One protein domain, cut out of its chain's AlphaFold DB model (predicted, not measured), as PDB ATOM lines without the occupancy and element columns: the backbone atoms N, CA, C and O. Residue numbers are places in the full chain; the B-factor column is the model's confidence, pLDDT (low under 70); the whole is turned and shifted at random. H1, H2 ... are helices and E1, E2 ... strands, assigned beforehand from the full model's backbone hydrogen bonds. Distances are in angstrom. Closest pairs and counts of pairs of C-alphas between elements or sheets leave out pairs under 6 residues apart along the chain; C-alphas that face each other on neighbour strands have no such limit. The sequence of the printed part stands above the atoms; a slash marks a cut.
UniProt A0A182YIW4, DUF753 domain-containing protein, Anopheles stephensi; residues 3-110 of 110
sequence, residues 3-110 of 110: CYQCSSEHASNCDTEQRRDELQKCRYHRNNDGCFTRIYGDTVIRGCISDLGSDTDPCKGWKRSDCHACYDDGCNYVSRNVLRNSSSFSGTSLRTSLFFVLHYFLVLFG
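Overview. This is residues 3 to 110 of the 110 residues of the protein "DUF753 domain-containing protein" of Anopheles stephensi (UniProt A0A182YIW4). With little regular structure, a compact body of loops and short helices surrounds a small three-stranded sheet, and a tail, residues 89 to 110 with H4, sticks out. Of 108 printed residues, 40 are in named elements, mixed: H1 E1 E2 H2 E3 H3 H4. The antiparallel sheet runs E2, E1, E3. The whole is loose, radius of gyration of the C-alphas 18.9 A, spanning 65 by 32 by 31 A.

Along the chain. H1, residues 12 to 15, begins at C-alpha 12 (50.937, 4.056, 59.666). E1 is 35 to 40, 16.4 A; E2 43 to 48, 16.7 A; H2 49 to 52; E3 67 to 70; H3 80 to 85. H4, 99 to 108, 14.7 A, ends at C-alpha 108 (-2.356, 2.991, 52.482).

Arrangement. Hairpin E1 and E2 has N 38 and O 45 at 2.9 A; E1 and E3 have N 37 and O 68 at 2.8 A. E2, H2, E3 form a split strand-helix-strand unit, E1 between its strands, crossover right-handed. H1 is on the sheet, C-alphas of Asp 15 and Val 44 closest, 5.6 A. H2 and H3 only graze it. In H3 and H4 every O i to N i+4 pair is within hydrogen-bond range.

Size, cuts and confidence. The printed part has no cut. Residues 86 to 110 are under pLDDT 70.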
ATOM      1  N   CYS A   3      45.011 -12.529  65.101       95.25
ATOM      2  CA  CYS A   3      44.753 -11.134  65.434       95.25
ATOM      3  C   CYS A   3      45.578 -10.221  64.530       95.25
ATOM      4  O   CYS A   3      46.611 -10.629  63.991       95.25
ATOM      5  N   TYR A   4      45.160  -8.967  64.416       96.31
ATOM      6  CA  TYR A   4      46.043  -7.920  63.915       96.31
ATOM      7  C   TYR A   4      47.119  -7.629  64.958       96.31
ATOM      8  O   TYR A   4      46.808  -7.474  66.143       96.31
ATOM      9  N   GLN A   5      48.375  -7.587  64.523       95.19
ATOM     10  CA  GLN A   5      49.548  -7.410  65.379       95.19
ATOM     11  C   GLN A   5      50.403  -6.283  64.793       95.19
ATOM     12  O   GLN A   5      51.138  -6.488  63.830       95.19
ATOM     13  N   CYS A   6      50.254  -5.067  65.323       95.38
ATOM     14  CA  CYS A   6      50.926  -3.881  64.792       95.38
ATOM     15  C   CYS A   6      51.017  -2.751  65.826       95.38
ATOM     16  O   CYS A   6      50.328  -2.755  66.849       95.38
ATOM     17  N   SER A   7      51.859  -1.760  65.525       95.75
ATOM     18  CA  SER A   7      51.931  -0.483  66.237       95.75
ATOM     19  C   SER A   7      51.903   0.663  65.230       95.75
ATOM     20  O   SER A   7      52.662   0.631  64.259       95.75
ATOM     21  N   SER A   8      51.089   1.693  65.476       95.56
ATOM     22  CA  SER A   8      51.040   2.889  64.620       95.56
ATOM     23  C   SER A   8      52.322   3.723  64.659       95.56
ATOM     24  O   SER A   8      52.502   4.606  63.830       95.56
ATOM     25  N   GLU A   9      53.224   3.426  65.594       94.94
ATOM     26  CA  GLU A   9      54.577   3.982  65.627       94.94
ATOM     27  C   GLU A   9      55.441   3.464  64.466       94.94
ATOM     28  O   GLU A   9      56.263   4.201  63.930       94.94
ATOM     29  N   HIS A  10      55.232   2.209  64.050       93.69
ATOM     30  CA  HIS A  10      56.037   1.542  63.019       93.69
ATOM     31  C   HIS A  10      55.273   1.328  61.705       93.69
ATOM     32  O   HIS A  10      55.886   1.158  60.655       93.69
ATOM     33  N   ALA A  11      53.940   1.310  61.760       91.88
ATOM     34  CA  ALA A  11      53.066   1.007  60.637       91.88
ATOM     35  C   ALA A  11      51.890   1.989  60.621       91.88
ATOM     36  O   ALA A  11      50.947   1.857  61.403       91.88
ATOM     37  N   SER A  12      51.938   2.981  59.731       87.81
ATOM     38  CA  SER A  12      50.937   4.056  59.666       87.81
ATOM     39  C   SER A  12      49.515   3.553  59.414       87.81
ATOM     40  O   SER A  12      48.575   4.190  59.853       87.81
ATOM     41  N   ASN A  13      49.335   2.395  58.779       91.50
ATOM     42  CA  ASN A  13      48.034   1.752  58.579       91.50
ATOM     43  C   ASN A  13      47.432   1.148  59.861       91.50
ATOM     44  O   ASN A  13      46.234   0.867  59.884       91.50
ATOM     45  N   CYS A  14      48.205   0.961  60.936       94.12
ATOM     46  CA  CYS A  14      47.734   0.308  62.162       94.12
ATOM     47  C   CYS A  14      46.638   1.104  62.904       94.12
ATOM     48  O   CYS A  14      45.839   0.529  63.652       94.12
ATOM     49  N   ASP A  15      46.579   2.425  62.708       93.56
ATOM     50  CA  ASP A  15      45.564   3.290  63.318       93.56
ATOM     51  C   ASP A  15      44.214   3.266  62.571       93.56
ATOM     52  O   ASP A  15      43.166   3.582  63.150       93.56
ATOM     53  N   THR A  16      44.235   2.840  61.308       93.69
ATOM     54  CA  THR A  16      43.064   2.692  60.446       93.69
ATOM     55  C   THR A  16      42.362   1.352  60.660       93.69
ATOM     56  O   THR A  16      42.748   0.535  61.500       93.69
ATOM     57  N   GLU A  17      41.262   1.146  59.941       93.25
ATOM     58  CA  GLU A  17      40.578  -0.142  59.918       93.25
ATOM     59  C   GLU A  17      41.455  -1.197  59.236       93.25
ATOM     60  O   GLU A  17      41.967  -0.977  58.139       93.25
ATOM     61  N   GLN A  18      41.644  -2.332  59.905       93.12
ATOM     62  CA  GLN A  18      42.548  -3.376  59.433       93.12
ATOM     63  C   GLN A  18      41.877  -4.278  58.398       93.12
ATOM     64  O   GLN A  18      40.685  -4.589  58.494       93.12
ATOM     65  N   ARG A  19      42.656  -4.729  57.413       88.94
ATOM     66  CA  ARG A  19      42.173  -5.570  56.313       88.94
ATOM     67  C   ARG A  19      42.590  -7.018  56.507       88.94
ATOM     68  O   ARG A  19      43.675  -7.298  56.993       88.94
ATOM     69  N   ARG A  20      41.740  -7.953  56.078       79.69
ATOM     70  CA  ARG A  20      41.862  -9.396  56.365       79.69
ATOM     71  C   ARG A  20      43.217 -10.020  55.995       79.69
ATOM     72  O   ARG A  20      43.589 -11.029  56.583       79.69
ATOM     73  N   ASP A  21      43.926  -9.458  55.023       85.06
ATOM     74  CA  ASP A  21      45.251  -9.885  54.569       85.06
ATOM     75  C   ASP A  21      46.368  -9.683  55.609       85.06
ATOM     76  O   ASP A  21      47.394 -10.354  55.534       85.06
ATOM     77  N   GLU A  22      46.150  -8.849  56.626       84.50
ATOM     78  CA  GLU A  22      47.132  -8.551  57.678       84.50
ATOM     79  C   GLU A  22      46.951  -9.414  58.947       84.50
ATOM     80  O   GLU A  22      47.615  -9.189  59.963       84.50
ATOM     81  N   LEU A  23      46.057 -10.416  58.921       91.31
ATOM     82  CA  LEU A  23      45.832 -11.325  60.053       91.31
ATOM     83  C   LEU A  23      47.067 -12.184  60.335       91.31
ATOM     84  O   LEU A  23      47.554 -12.912  59.469       91.31
ATOM     85  N   GLN A  24      47.502 -12.200  61.591       91.88
ATOM     86  CA  GLN A  24      48.618 -13.028  62.034       91.88
ATOM     87  C   GLN A  24      48.178 -13.981  63.141       91.88
ATOM     88  O   GLN A  24      47.442 -13.608  64.057       91.88
ATOM     89  N   LYS A  25      48.647 -15.232  63.080       90.81
ATOM     90  CA  LYS A  25      48.391 -16.218  64.137       90.81
ATOM     91  C   LYS A  25      49.049 -15.773  65.442       90.81
ATOM     92  O   LYS A  25      50.199 -15.333  65.434       90.81
ATOM     93  N   CYS A  26      48.346 -15.942  66.558       90.38
ATOM     94  CA  CYS A  26      48.922 -15.708  67.879       90.38
ATOM     95  C   CYS A  26      49.981 -16.771  68.186       90.38
ATOM     96  O   CYS A  26      49.744 -17.968  67.995       90.38
ATOM     97  N   ARG A  27      51.165 -16.341  68.638       83.31
ATOM     98  CA  ARG A  27      52.318 -17.234  68.831       83.31
ATOM     99  C   ARG A  27      52.079 -18.235  69.957       83.31
ATOM    100  O   ARG A  27      52.443 -19.402  69.831       83.31
ATOM    101  N   TYR A  28      51.461 -17.785  71.043       78.38
ATOM    102  CA  TYR A  28      51.260 -18.567  72.259       78.38
ATOM    103  C   TYR A  28      49.807 -19.008  72.419       78.38
ATOM    104  O   TYR A  28      49.219 -18.795  73.474       78.38
ATOM    105  N   HIS A  29      49.232 -19.626  71.382       66.94
ATOM    106  CA  HIS A  29      47.831 -20.049  71.390       66.94
ATOM    107  C   HIS A  29      47.480 -20.837  72.666       66.94
ATOM    108  O   HIS A  29      47.976 -21.943  72.892       66.94
ATOM    109  N   ARG A  30      46.620 -20.251  73.503       72.88
ATOM    110  CA  ARG A  30      46.135 -20.811  74.773       72.88
ATOM    111  C   ARG A  30      44.616 -20.958  74.734       72.88
ATOM    112  O   ARG A  30      43.936 -20.313  73.939       72.88
ATOM    113  N   ASN A  31      44.076 -21.789  75.623       66.81
ATOM    114  CA  ASN A  31      42.640 -21.775  75.898       66.81
ATOM    115  C   ASN A  31      42.279 -20.389  76.468       66.81
ATOM    116  O   ASN A  31      42.946 -19.939  77.398       66.81
ATOM    117  N   ASN A  32      41.270 -19.724  75.894       67.56
ATOM    118  CA  ASN A  32      40.888 -18.318  76.136       67.56
ATOM    119  C   ASN A  32      41.859 -17.248  75.600       67.56
ATOM    120  O   ASN A  32      41.914 -16.143  76.141       67.56
ATOM    121  N   ASP A  33      42.613 -17.541  74.536       84.06
ATOM    122  CA  ASP A  33      43.311 -16.476  73.812       84.06
ATOM    123  C   ASP A  33      42.306 -15.475  73.212       84.06
ATOM    124  O   ASP A  33      41.163 -15.823  72.909       84.06
ATOM    125  N   GLY A  34      42.739 -14.233  73.029       92.25
ATOM    126  CA  GLY A  34      41.930 -13.160  72.460       92.25
ATOM    127  C   GLY A  34      42.802 -12.112  71.783       92.25
ATOM    128  O   GLY A  34      44.029 -12.166  71.845       92.25
ATOM    129  N   CYS A  35      42.173 -11.144  71.141       94.69
ATOM    130  CA  CYS A  35      42.842 -10.000  70.550       94.69
ATOM    131  C   CYS A  35      42.607  -8.755  71.403       94.69
ATOM    132  O   CYS A  35      41.564  -8.607  72.041       94.69
ATOM    133  N   PHE A  36      43.548  -7.815  71.363       95.25
ATOM    134  CA  PHE A  36      43.363  -6.497  71.956       95.25
ATOM    135  C   PHE A  36      43.735  -5.374  70.984       95.25
ATOM    136  O   PHE A  36      44.504  -5.557  70.036       95.25
ATOM    137  N   THR A  37      43.168  -4.197  71.236       96.06
ATOM    138  CA  THR A  37      43.602  -2.899  70.708       96.06
ATOM    139  C   THR A  37      43.691  -1.929  71.874       96.06
ATOM    140  O   THR A  37      42.741  -1.834  72.647       96.06
ATOM    141  N   ARG A  38      44.795  -1.194  71.998       95.00
ATOM    142  CA  ARG A  38      44.959  -0.130  72.996       95.00
ATOM    143  C   ARG A  38      45.532   1.138  72.375       95.00
ATOM    144  O   ARG A  38      46.300   1.059  71.420       95.00
ATOM    145  N   ILE A  39      45.181   2.285  72.939       94.69
ATOM    146  CA  ILE A  39      45.663   3.607  72.539       94.69
ATOM    147  C   ILE A  39      46.502   4.167  73.681       94.69
ATOM    148  O   ILE A  39      45.955   4.633  74.677       94.69
ATOM    149  N   TYR A  40      47.826   4.133  73.541       90.62
ATOM    150  CA  TYR A  40      48.749   4.738  74.500       90.62
ATOM    151  C   TYR A  40      49.212   6.101  73.984       90.62
ATOM    152  O   TYR A  40      49.994   6.179  73.037       90.62
ATOM    153  N   GLY A  41      48.698   7.180  74.580       88.88
ATOM    154  CA  GLY A  41      48.883   8.529  74.044       88.88
ATOM    155  C   GLY A  41      48.183   8.665  72.690       88.88
ATOM    156  O   GLY A  41      46.952   8.646  72.634       88.88
ATOM    157  N   ASP A  42      48.970   8.746  71.616       89.75
ATOM    158  CA  ASP A  42      48.490   8.758  70.226       89.75
ATOM    159  C   ASP A  42      48.815   7.471  69.452       89.75
ATOM    160  O   ASP A  42      48.414   7.328  68.295       89.75
ATOM    161  N   THR A  43      49.483   6.509  70.093       94.50
ATOM    162  CA  THR A  43      49.915   5.264  69.453       94.50
ATOM    163  C   THR A  43      48.878   4.162  69.631       94.50
ATOM    164  O   THR A  43      48.525   3.797  70.755       94.50
ATOM    165  N   VAL A  44      48.419   3.590  68.518       95.69
ATOM    166  CA  VAL A  44      47.567   2.397  68.489       95.69
ATOM    167  C   VAL A  44      48.447   1.160  68.510       95.69
ATOM    168  O   VAL A  44      49.353   1.028  67.692       95.69
ATOM    169  N   ILE A  45      48.162   0.243  69.428       96.06
ATOM    170  CA  ILE A  45      48.853  -1.040  69.556       96.06
ATOM    171  C   ILE A  45      47.810  -2.150  69.483       96.06
ATOM    172  O   ILE A  45      46.845  -2.149  70.251       96.06
ATOM    173  N   ARG A  46      48.031  -3.107  68.584       95.94
ATOM    174  CA  ARG A  46      47.200  -4.300  68.396       95.94
ATOM    175  C   ARG A  46      48.032  -5.547  68.655       95.94
ATOM    176  O   ARG A  46      49.204  -5.583  68.284       95.94
ATOM    177  N   GLY A  47      47.437  -6.561  69.270       94.75
ATOM    178  CA  GLY A  47      48.138  -7.811  69.536       94.75
ATOM    179  C   GLY A  47      47.242  -8.909  70.088       94.75
ATOM    180  O   GLY A  47      46.027  -8.728  70.217       94.75
ATOM    181  N   CYS A  48      47.861 -10.038  70.420       94.62
ATOM    182  CA  CYS A  48      47.202 -11.156  71.081       94.62
ATOM    183  C   CYS A  48      47.316 -11.030  72.602       94.62
ATOM    184  O   CYS A  48      48.346 -10.617  73.135       94.62
ATOM    185  N   ILE A  49      46.267 -11.415  73.323       92.81
ATOM    186  CA  ILE A  49      46.244 -11.399  74.789       92.81
ATOM    187  C   ILE A  49      47.267 -12.394  75.341       92.81
ATOM    188  O   ILE A  49      47.950 -12.088  76.317       92.81
ATOM    189  N   SER A  50      47.445 -13.544  74.683       90.31
ATOM    190  CA  SER A  50      48.456 -14.536  75.060       90.31
ATOM    191  C   SER A  50      49.895 -14.005  75.072       90.31
ATOM    192  O   SER A  50      50.717 -14.529  75.831       90.31
ATOM    193  N   ASP A  51      50.198 -12.947  74.313       89.31
ATOM    194  CA  ASP A  51      51.523 -12.315  74.283       89.31
ATOM    195  C   ASP A  51      51.803 -11.458  75.531       89.31
ATOM    196  O   ASP A  51      52.961 -11.173  75.835       89.31
ATOM    197  N   LEU A  52      50.768 -11.060  76.282       88.12
ATOM    198  CA  LEU A  52      50.905 -10.243  77.495       88.12
ATOM    199  C   LEU A  52      51.270 -11.062  78.746       88.12
ATOM    200  O   LEU A  52      51.615 -10.482  79.773       88.12
ATOM    201  N   GLY A  53      51.215 -12.394  78.667       82.50
ATOM    202  CA  GLY A  53      51.452 -13.303  79.790       82.50
ATOM    203  C   GLY A  53      50.184 -14.010  80.278       82.50
ATOM    204  O   GLY A  53      49.105 -13.888  79.709       82.50
ATOM    205  N   SER A  54      50.315 -14.838  81.318       72.19
ATOM    206  CA  SER A  54      49.171 -15.538  81.924       72.19
ATOM    207  C   SER A  54      48.272 -14.581  82.711       72.19
ATOM    208  O   SER A  54      48.773 -13.785  83.500       72.19
ATOM    209  N   ASP A  55      46.954 -14.714  82.519       67.88
ATOM    210  CA  ASP A  55      45.898 -14.097  83.342       67.88
ATOM    211  C   ASP A  55      45.910 -12.557  83.406       67.88
ATOM    212  O   ASP A  55      45.446 -11.931  84.362       67.88
ATOM    213  N   THR A  56      46.451 -11.920  82.366       81.56
ATOM    214  CA  THR A  56      46.506 -10.461  82.273       81.56
ATOM    215  C   THR A  56      45.338  -9.941  81.443       81.56
ATOM    216  O   THR A  56      45.246 -10.211  80.249       81.56
ATOM    217  N   ASP A  57      44.459  -9.160  82.069       88.62
ATOM    218  CA  ASP A  57      43.458  -8.370  81.351       88.62
ATOM    219  C   ASP A  57      44.166  -7.216  80.603       88.62
ATOM    220  O   ASP A  57      44.721  -6.324  81.260       88.62
ATOM    221  N   PRO A  58      44.156  -7.203  79.252       90.31
ATOM    222  CA  PRO A  58      44.841  -6.190  78.442       90.31
ATOM    223  C   PRO A  58      44.316  -4.768  78.678       90.31
ATOM    224  O   PRO A  58      45.036  -3.802  78.419       90.31
ATOM    225  N   CYS A  59      43.074  -4.635  79.153       92.75
ATOM    226  CA  CYS A  59      42.383  -3.365  79.331       92.75
ATOM    227  C   CYS A  59      42.239  -2.949  80.797       92.75
ATOM    228  O   CYS A  59      41.650  -1.901  81.084       92.75
ATOM    229  N   LYS A  60      42.825  -3.694  81.740       92.25
ATOM    230  CA  LYS A  60      42.806  -3.331  83.159       92.25
ATOM    231  C   LYS A  60      43.486  -1.979  83.386       92.25
ATOM    232  O   LYS A  60      44.663  -1.807  83.089       92.25
ATOM    233  N   GLY A  61      42.739  -1.022  83.938       89.94
ATOM    234  CA  GLY A  61      43.226   0.340  84.200       89.94
ATOM    235  C   GLY A  61      43.148   1.301  83.006       89.94
ATOM    236  O   GLY A  61      43.530   2.460  83.148       89.94
ATOM    237  N   TRP A  62      42.622   0.861  81.858       90.69
ATOM    238  CA  TRP A  62      42.407   1.705  80.681       90.69
ATOM    239  C   TRP A  62      40.963   2.200  80.602       90.69
ATOM    240  O   TRP A  62      40.031   1.574  81.112       90.69
ATOM    241  N   LYS A  63      40.749   3.330  79.922       91.00
ATOM    242  CA  LYS A  63      39.395   3.774  79.577       91.00
ATOM    243  C   LYS A  63      38.822   2.855  78.501       91.00
ATOM    244  O   LYS A  63      39.542   2.425  77.605       91.00
ATOM    245  N   ARG A  64      37.502   2.641  78.515       87.00
ATOM    246  CA  ARG A  64      36.800   1.876  77.462       87.00
ATOM    247  C   ARG A  64      36.980   2.461  76.053       87.00
ATOM    248  O   ARG A  64      36.866   1.730  75.083       87.00
ATOM    249  N   SER A  65      37.253   3.762  75.950       90.19
ATOM    250  CA  SER A  65      37.556   4.455  74.689       90.19
ATOM    251  C   SER A  65      38.990   4.246  74.198       90.19
ATOM    252  O   SER A  65      39.296   4.576  73.058       90.19
ATOM    253  N   ASP A  66      39.876   3.754  75.066       93.12
ATOM    254  CA  ASP A  66      41.309   3.632  74.799       93.12
ATOM    255  C   ASP A  66      41.763   2.168  74.791       93.12
ATOM    256  O   ASP A  66      42.913   1.895  74.467       93.12
ATOM    257  N   CYS A  67      40.892   1.215  75.135       95.06
ATOM    258  CA  CYS A  67      41.202  -0.203  75.063       95.06
ATOM    259  C   CYS A  67      39.971  -1.051  74.748       95.06
ATOM    260  O   CYS A  67      38.894  -0.847  75.306       95.06
ATOM    261  N   HIS A  68      40.163  -2.036  73.877       94.50
ATOM    262  CA  HIS A  68      39.171  -3.033  73.514       94.50
ATOM    263  C   HIS A  68      39.816  -4.416  73.449       94.50
ATOM    264  O   HIS A  68      40.863  -4.584  72.824       94.50
ATOM    265  N   ALA A  69      39.167  -5.394  74.075       94.00
ATOM    266  CA  ALA A  69      39.524  -6.804  74.028       94.00
ATOM    267  C   ALA A  69      38.351  -7.614  73.467       94.00
ATOM    268  O   ALA A  69      37.190  -7.300  73.737       94.00
ATOM    269  N   CYS A  70      38.659  -8.641  72.683       93.50
ATOM    270  CA  CYS A  70      37.681  -9.480  71.995       93.50
ATOM    271  C   CYS A  70      38.273 -10.875  71.721       93.50
ATOM    272  O   CYS A  70      39.484 -11.059  71.826       93.50
ATOM    273  N   TYR A  71      37.438 -11.867  71.395       92.44
ATOM    274  CA  TYR A  71      37.833 -13.289  71.414       92.44
ATOM    275  C   TYR A  71      37.560 -14.039  70.097       92.44
ATOM    276  O   TYR A  71      37.584 -15.267  70.074       92.44
ATOM    277  N   ASP A  72      37.344 -13.307  69.001       91.50
ATOM    278  CA  ASP A  72      37.141 -13.862  67.656       91.50
ATOM    279  C   ASP A  72      38.329 -13.545  66.732       91.50
ATOM    280  O   ASP A  72      39.072 -12.585  66.949       91.50
ATOM    281  N   ASP A  73      38.504 -14.326  65.663       92.38
ATOM    282  CA  ASP A  73      39.567 -14.088  64.682       92.38
ATOM    283  C   ASP A  73      39.447 -12.689  64.054       92.38
ATOM    284  O   ASP A  73      38.433 -12.337  63.449       92.38
ATOM    285  N   GLY A  74      40.506 -11.889  64.171       93.75
ATOM    286  CA  GLY A  74      40.578 -10.557  63.580       93.75
ATOM    287  C   GLY A  74      39.610  -9.543  64.186       93.75
ATOM    288  O   GLY A  74      39.388  -8.499  63.584       93.75
ATOM    289  N   CYS A  75      39.024  -9.805  65.356       94.69
ATOM    290  CA  CYS A  75      38.039  -8.911  65.971       94.69
ATOM    291  C   CYS A  75      38.613  -7.532  66.344       94.69
ATOM    292  O   CYS A  75      37.884  -6.549  66.448       94.69
ATOM    293  N   ASN A  76      39.938  -7.426  66.473       95.81
ATOM    294  CA  ASN A  76      40.647  -6.186  66.753       95.81
ATOM    295  C   ASN A  76      40.934  -5.360  65.482       95.81
ATOM    296  O   ASN A  76      42.029  -4.819  65.350       95.81
ATOM    297  N   TYR A  77      39.978  -5.262  64.549       95.19
ATOM    298  CA  TYR A  77      40.127  -4.549  63.266       95.19
ATOM    299  C   TYR A  77      39.744  -3.066  63.315       95.19
ATOM    300  O   TYR A  77      40.156  -2.296  62.453       95.19
ATOM    301  N   VAL A  78      38.955  -2.655  64.313       93.50
ATOM    302  CA  VAL A  78      38.347  -1.314  64.368       93.50
ATOM    303  C   VAL A  78      39.390  -0.197  64.396       93.50
ATOM    304  O   VAL A  78      40.423  -0.318  65.055       93.50
ATOM    305  N   SER A  79      39.131   0.911  63.702       94.12
ATOM    306  CA  SER A  79      40.039   2.067  63.675       94.12
ATOM    307  C   SER A  79      40.099   2.802  65.021       94.12
ATOM    308  O   SER A  79      39.194   2.694  65.855       94.12
ATOM    309  N   ARG A  80      41.136   3.626  65.210       92.88
ATOM    310  CA  ARG A  80      41.310   4.488  66.395       92.88
ATOM    311  C   ARG A  80      40.076   5.341  66.696       92.88
ATOM    312  O   ARG A  80      39.666   5.462  67.850       92.88
ATOM    313  N   ASN A  81      39.485   5.932  65.658       92.19
ATOM    314  CA  ASN A  81      38.333   6.824  65.792       92.19
ATOM    315  C   ASN A  81      37.094   6.061  66.259       92.19
ATOM    316  O   ASN A  81      36.378   6.536  67.138       92.19
ATOM    317  N   VAL A  82      36.874   4.865  65.708       90.81
ATOM    318  CA  VAL A  82      35.776   3.994  66.135       90.81
ATOM    319  C   VAL A  82      35.989   3.571  67.580       90.81
ATOM    320  O   VAL A  82      35.069   3.727  68.371       90.81
ATOM    321  N   LEU A  83      37.194   3.136  67.962       90.56
ATOM    322  CA  LEU A  83      37.508   2.743  69.340       90.56
ATOM    323  C   LEU A  83      37.236   3.879  70.341       90.56
ATOM    324  O   LEU A  83      36.535   3.682  71.333       90.56
ATOM    325  N   ARG A  84      37.681   5.103  70.029       89.88
ATOM    326  CA  ARG A  84      37.410   6.283  70.864       89.88
ATOM    327  C   ARG A  84      35.936   6.660  70.938       89.88
ATOM    328  O   ARG A  84      35.494   7.150  71.973       89.88
ATOM    329  N   ASN A  85      35.186   6.419  69.867       83.50
ATOM    330  CA  ASN A  85      33.751   6.681  69.797       83.50
ATOM    331  C   ASN A  85      32.894   5.488  70.268       83.50
ATOM    332  O   ASN A  85      31.675   5.592  70.357       83.50
ATOM    333  N   SER A  86      33.509   4.346  70.596       62.81
ATOM    334  CA  SER A  86      32.813   3.126  71.034       62.81
ATOM    335  C   SER A  86      32.182   3.275  72.421       62.81
ATOM    336  O   SER A  86      31.304   2.497  72.781       62.81
ATOM    337  N   SER A  87      32.537   4.321  73.174       52.34
ATOM    338  CA  SER A  87      31.768   4.792  74.334       52.34
ATOM    339  C   SER A  87      30.344   5.256  73.972       52.34
ATOM    340  O   SER A  87      29.517   5.369  74.873       52.34
ATOM    341  N   SER A  88      30.041   5.452  72.681       46.03
ATOM    342  CA  SER A  88      28.717   5.812  72.148       46.03
ATOM    343  C   SER A  88      28.068   4.718  71.288       46.03
ATOM    344  O   SER A  88      26.902   4.848  70.929       46.03
ATOM    345  N   PHE A  89      28.782   3.636  70.953       45.50
ATOM    346  CA  PHE A  89      28.290   2.586  70.054       45.50
ATOM    347  C   PHE A  89      28.233   1.228  70.766       45.50
ATOM    348  O   PHE A  89      28.909   0.268  70.399       45.50
ATOM    349  N   SER A  90      27.387   1.130  71.799       44.22
ATOM    350  CA  SER A  90      26.749  -0.156  72.097       44.22
ATOM    351  C   SER A  90      25.955  -0.543  70.861       44.22
ATOM    352  O   SER A  90      25.083   0.215  70.441       44.22
ATOM    353  N   GLY A  91      26.312  -1.681  70.266       46.12
ATOM    354  CA  GLY A  91      25.795  -2.132  68.985       46.12
ATOM    355  C   GLY A  91      24.310  -1.848  68.825       46.12
ATOM    356  O   GLY A  91      23.470  -2.407  69.534       46.12
ATOM    357  N   THR A  92      23.979  -1.012  67.845       42.84
ATOM    358  CA  THR A  92      22.656  -1.063  67.246       42.84
ATOM    359  C   THR A  92      22.573  -2.407  66.539       42.84
ATOM    360  O   THR A  92      22.891  -2.533  65.358       42.84
ATOM    361  N   SER A  93      22.176  -3.438  67.291       49.06
ATOM    362  CA  SER A  93      21.431  -4.553  66.732       49.06
ATOM    363  C   SER A  93      20.371  -3.906  65.859       49.06
ATOM    364  O   SER A  93      19.525  -3.159  66.358       49.06
ATOM    365  N   LEU A  94      20.495  -4.096  64.550       49.12
ATOM    366  CA  LEU A  94      19.521  -3.658  63.572       49.12
ATOM    367  C   LEU A  94      18.250  -4.493  63.800       49.12
ATOM    368  O   LEU A  94      17.912  -5.379  63.026       49.12
ATOM    369  N   ARG A  95      17.545  -4.250  64.910       50.56
ATOM    370  CA  ARG A  95      16.149  -4.623  65.076       50.56
ATOM    371  C   ARG A  95      15.383  -3.634  64.216       50.56
ATOM    372  O   ARG A  95      14.889  -2.615  64.690       50.56
ATOM    373  N   THR A  96      15.330  -3.918  62.921       48.31
ATOM    374  CA  THR A  96      14.294  -3.385  62.043       48.31
ATOM    375  C   THR A  96      12.952  -3.726  62.680       48.31
ATOM    376  O   THR A  96      12.481  -4.861  62.613       48.31
ATOM    377  N   SER A  97      12.378  -2.755  63.390       52.22
ATOM    378  CA  SER A  97      11.056  -2.849  63.993       52.22
ATOM    379  C   SER A  97      10.029  -3.058  62.884       52.22
ATOM    380  O   SER A  97       9.626  -2.109  62.214       52.22
ATOM    381  N   LEU A  98       9.578  -4.306  62.734       55.56
ATOM    382  CA  LEU A  98       8.448  -4.746  61.900       55.56
ATOM    383  C   LEU A  98       7.176  -3.885  62.074       55.56
ATOM    384  O   LEU A  98       6.304  -3.886  61.210       55.56
ATOM    385  N   PHE A  99       7.092  -3.104  63.154       53.97
ATOM    386  CA  PHE A  99       6.014  -2.158  63.433       53.97
ATOM    387  C   PHE A  99       5.860  -1.041  62.388       53.97
ATOM    388  O   PHE A  99       4.728  -0.669  62.089       53.97
ATOM    389  N   PHE A 100       6.944  -0.532  61.787       53.00
ATOM    390  CA  PHE A 100       6.831   0.558  60.803       53.00
ATOM    391  C   PHE A 100       6.236   0.096  59.466       53.00
ATOM    392  O   PHE A 100       5.475   0.834  58.845       53.00
ATOM    393  N   VAL A 101       6.520  -1.140  59.047       59.66
ATOM    394  CA  VAL A 101       5.984  -1.700  57.795       59.66
ATOM    395  C   VAL A 101       4.488  -1.990  57.934       59.66
ATOM    396  O   VAL A 101       3.716  -1.660  57.037       59.66
ATOM    397  N   LEU A 102       4.062  -2.532  59.080       56.66
ATOM    398  CA  LEU A 102       2.650  -2.825  59.338       56.66
ATOM    399  C   LEU A 102       1.804  -1.542  59.412       56.66
ATOM    400  O   LEU A 102       0.708  -1.492  58.861       56.66
ATOM    401  N   HIS A 103       2.332  -0.487  60.042       58.94
ATOM    402  CA  HIS A 103       1.620   0.784  60.161       58.94
ATOM    403  C   HIS A 103       1.511   1.524  58.819       58.94
ATOM    404  O   HIS A 103       0.502   2.174  58.565       58.94
ATOM    405  N   TYR A 104       2.512   1.402  57.941       60.56
ATOM    406  CA  TYR A 104       2.453   1.973  56.593       60.56
ATOM    407  C   TYR A 104       1.443   1.232  55.698       60.56
ATOM    408  O   TYR A 104       0.674   1.867  54.980       60.56
ATOM    409  N   PHE A 105       1.375  -0.101  55.794       61.44
ATOM    410  CA  PHE A 105       0.373  -0.899  55.076       61.44
ATOM    411  C   PHE A 105      -1.064  -0.601  55.528       61.44
ATOM    412  O   PHE A 105      -1.950  -0.487  54.689       61.44
ATOM    413  N   LEU A 106      -1.303  -0.421  56.830       59.06
ATOM    414  CA  LEU A 106      -2.640  -0.089  57.342       59.06
ATOM    415  C   LEU A 106      -3.133   1.300  56.910       59.06
ATOM    416  O   LEU A 106      -4.333   1.490  56.784       59.06
ATOM    417  N   VAL A 107      -2.232   2.257  56.675       64.25
ATOM    418  CA  VAL A 107      -2.594   3.631  56.274       64.25
ATOM    419  C   VAL A 107      -2.831   3.759  54.767       64.25
ATOM    420  O   VAL A 107      -3.609   4.606  54.345       64.25
ATOM    421  N   LEU A 108      -2.172   2.944  53.939       55.62
ATOM    422  CA  LEU A 108      -2.356   2.991  52.482       55.62
ATOM    423  C   LEU A 108      -3.536   2.158  51.976       55.62
ATOM    424  O   LEU A 108      -4.038   2.425  50.887       55.62
ATOM    425  N   PHE A 109      -3.950   1.143  52.732       61.34
ATOM    426  CA  PHE A 109      -4.998   0.201  52.330       61.34
ATOM    427  C   PHE A 109      -6.190   0.169  53.302       61.34
ATOM    428  O   PHE A 109      -6.990  -0.765  53.239       61.34
ATOM    429  N   GLY A 110      -6.288   1.159  54.196       45.88
ATOM    430  CA  GLY A 110      -7.378   1.343  55.159       45.88
ATOM    431  C   GLY A 110      -8.180   2.605  54.884       45.88
ATOM    432  O   GLY A 110      -7.545   3.649  54.622       45.88
TER     433      GLY A 110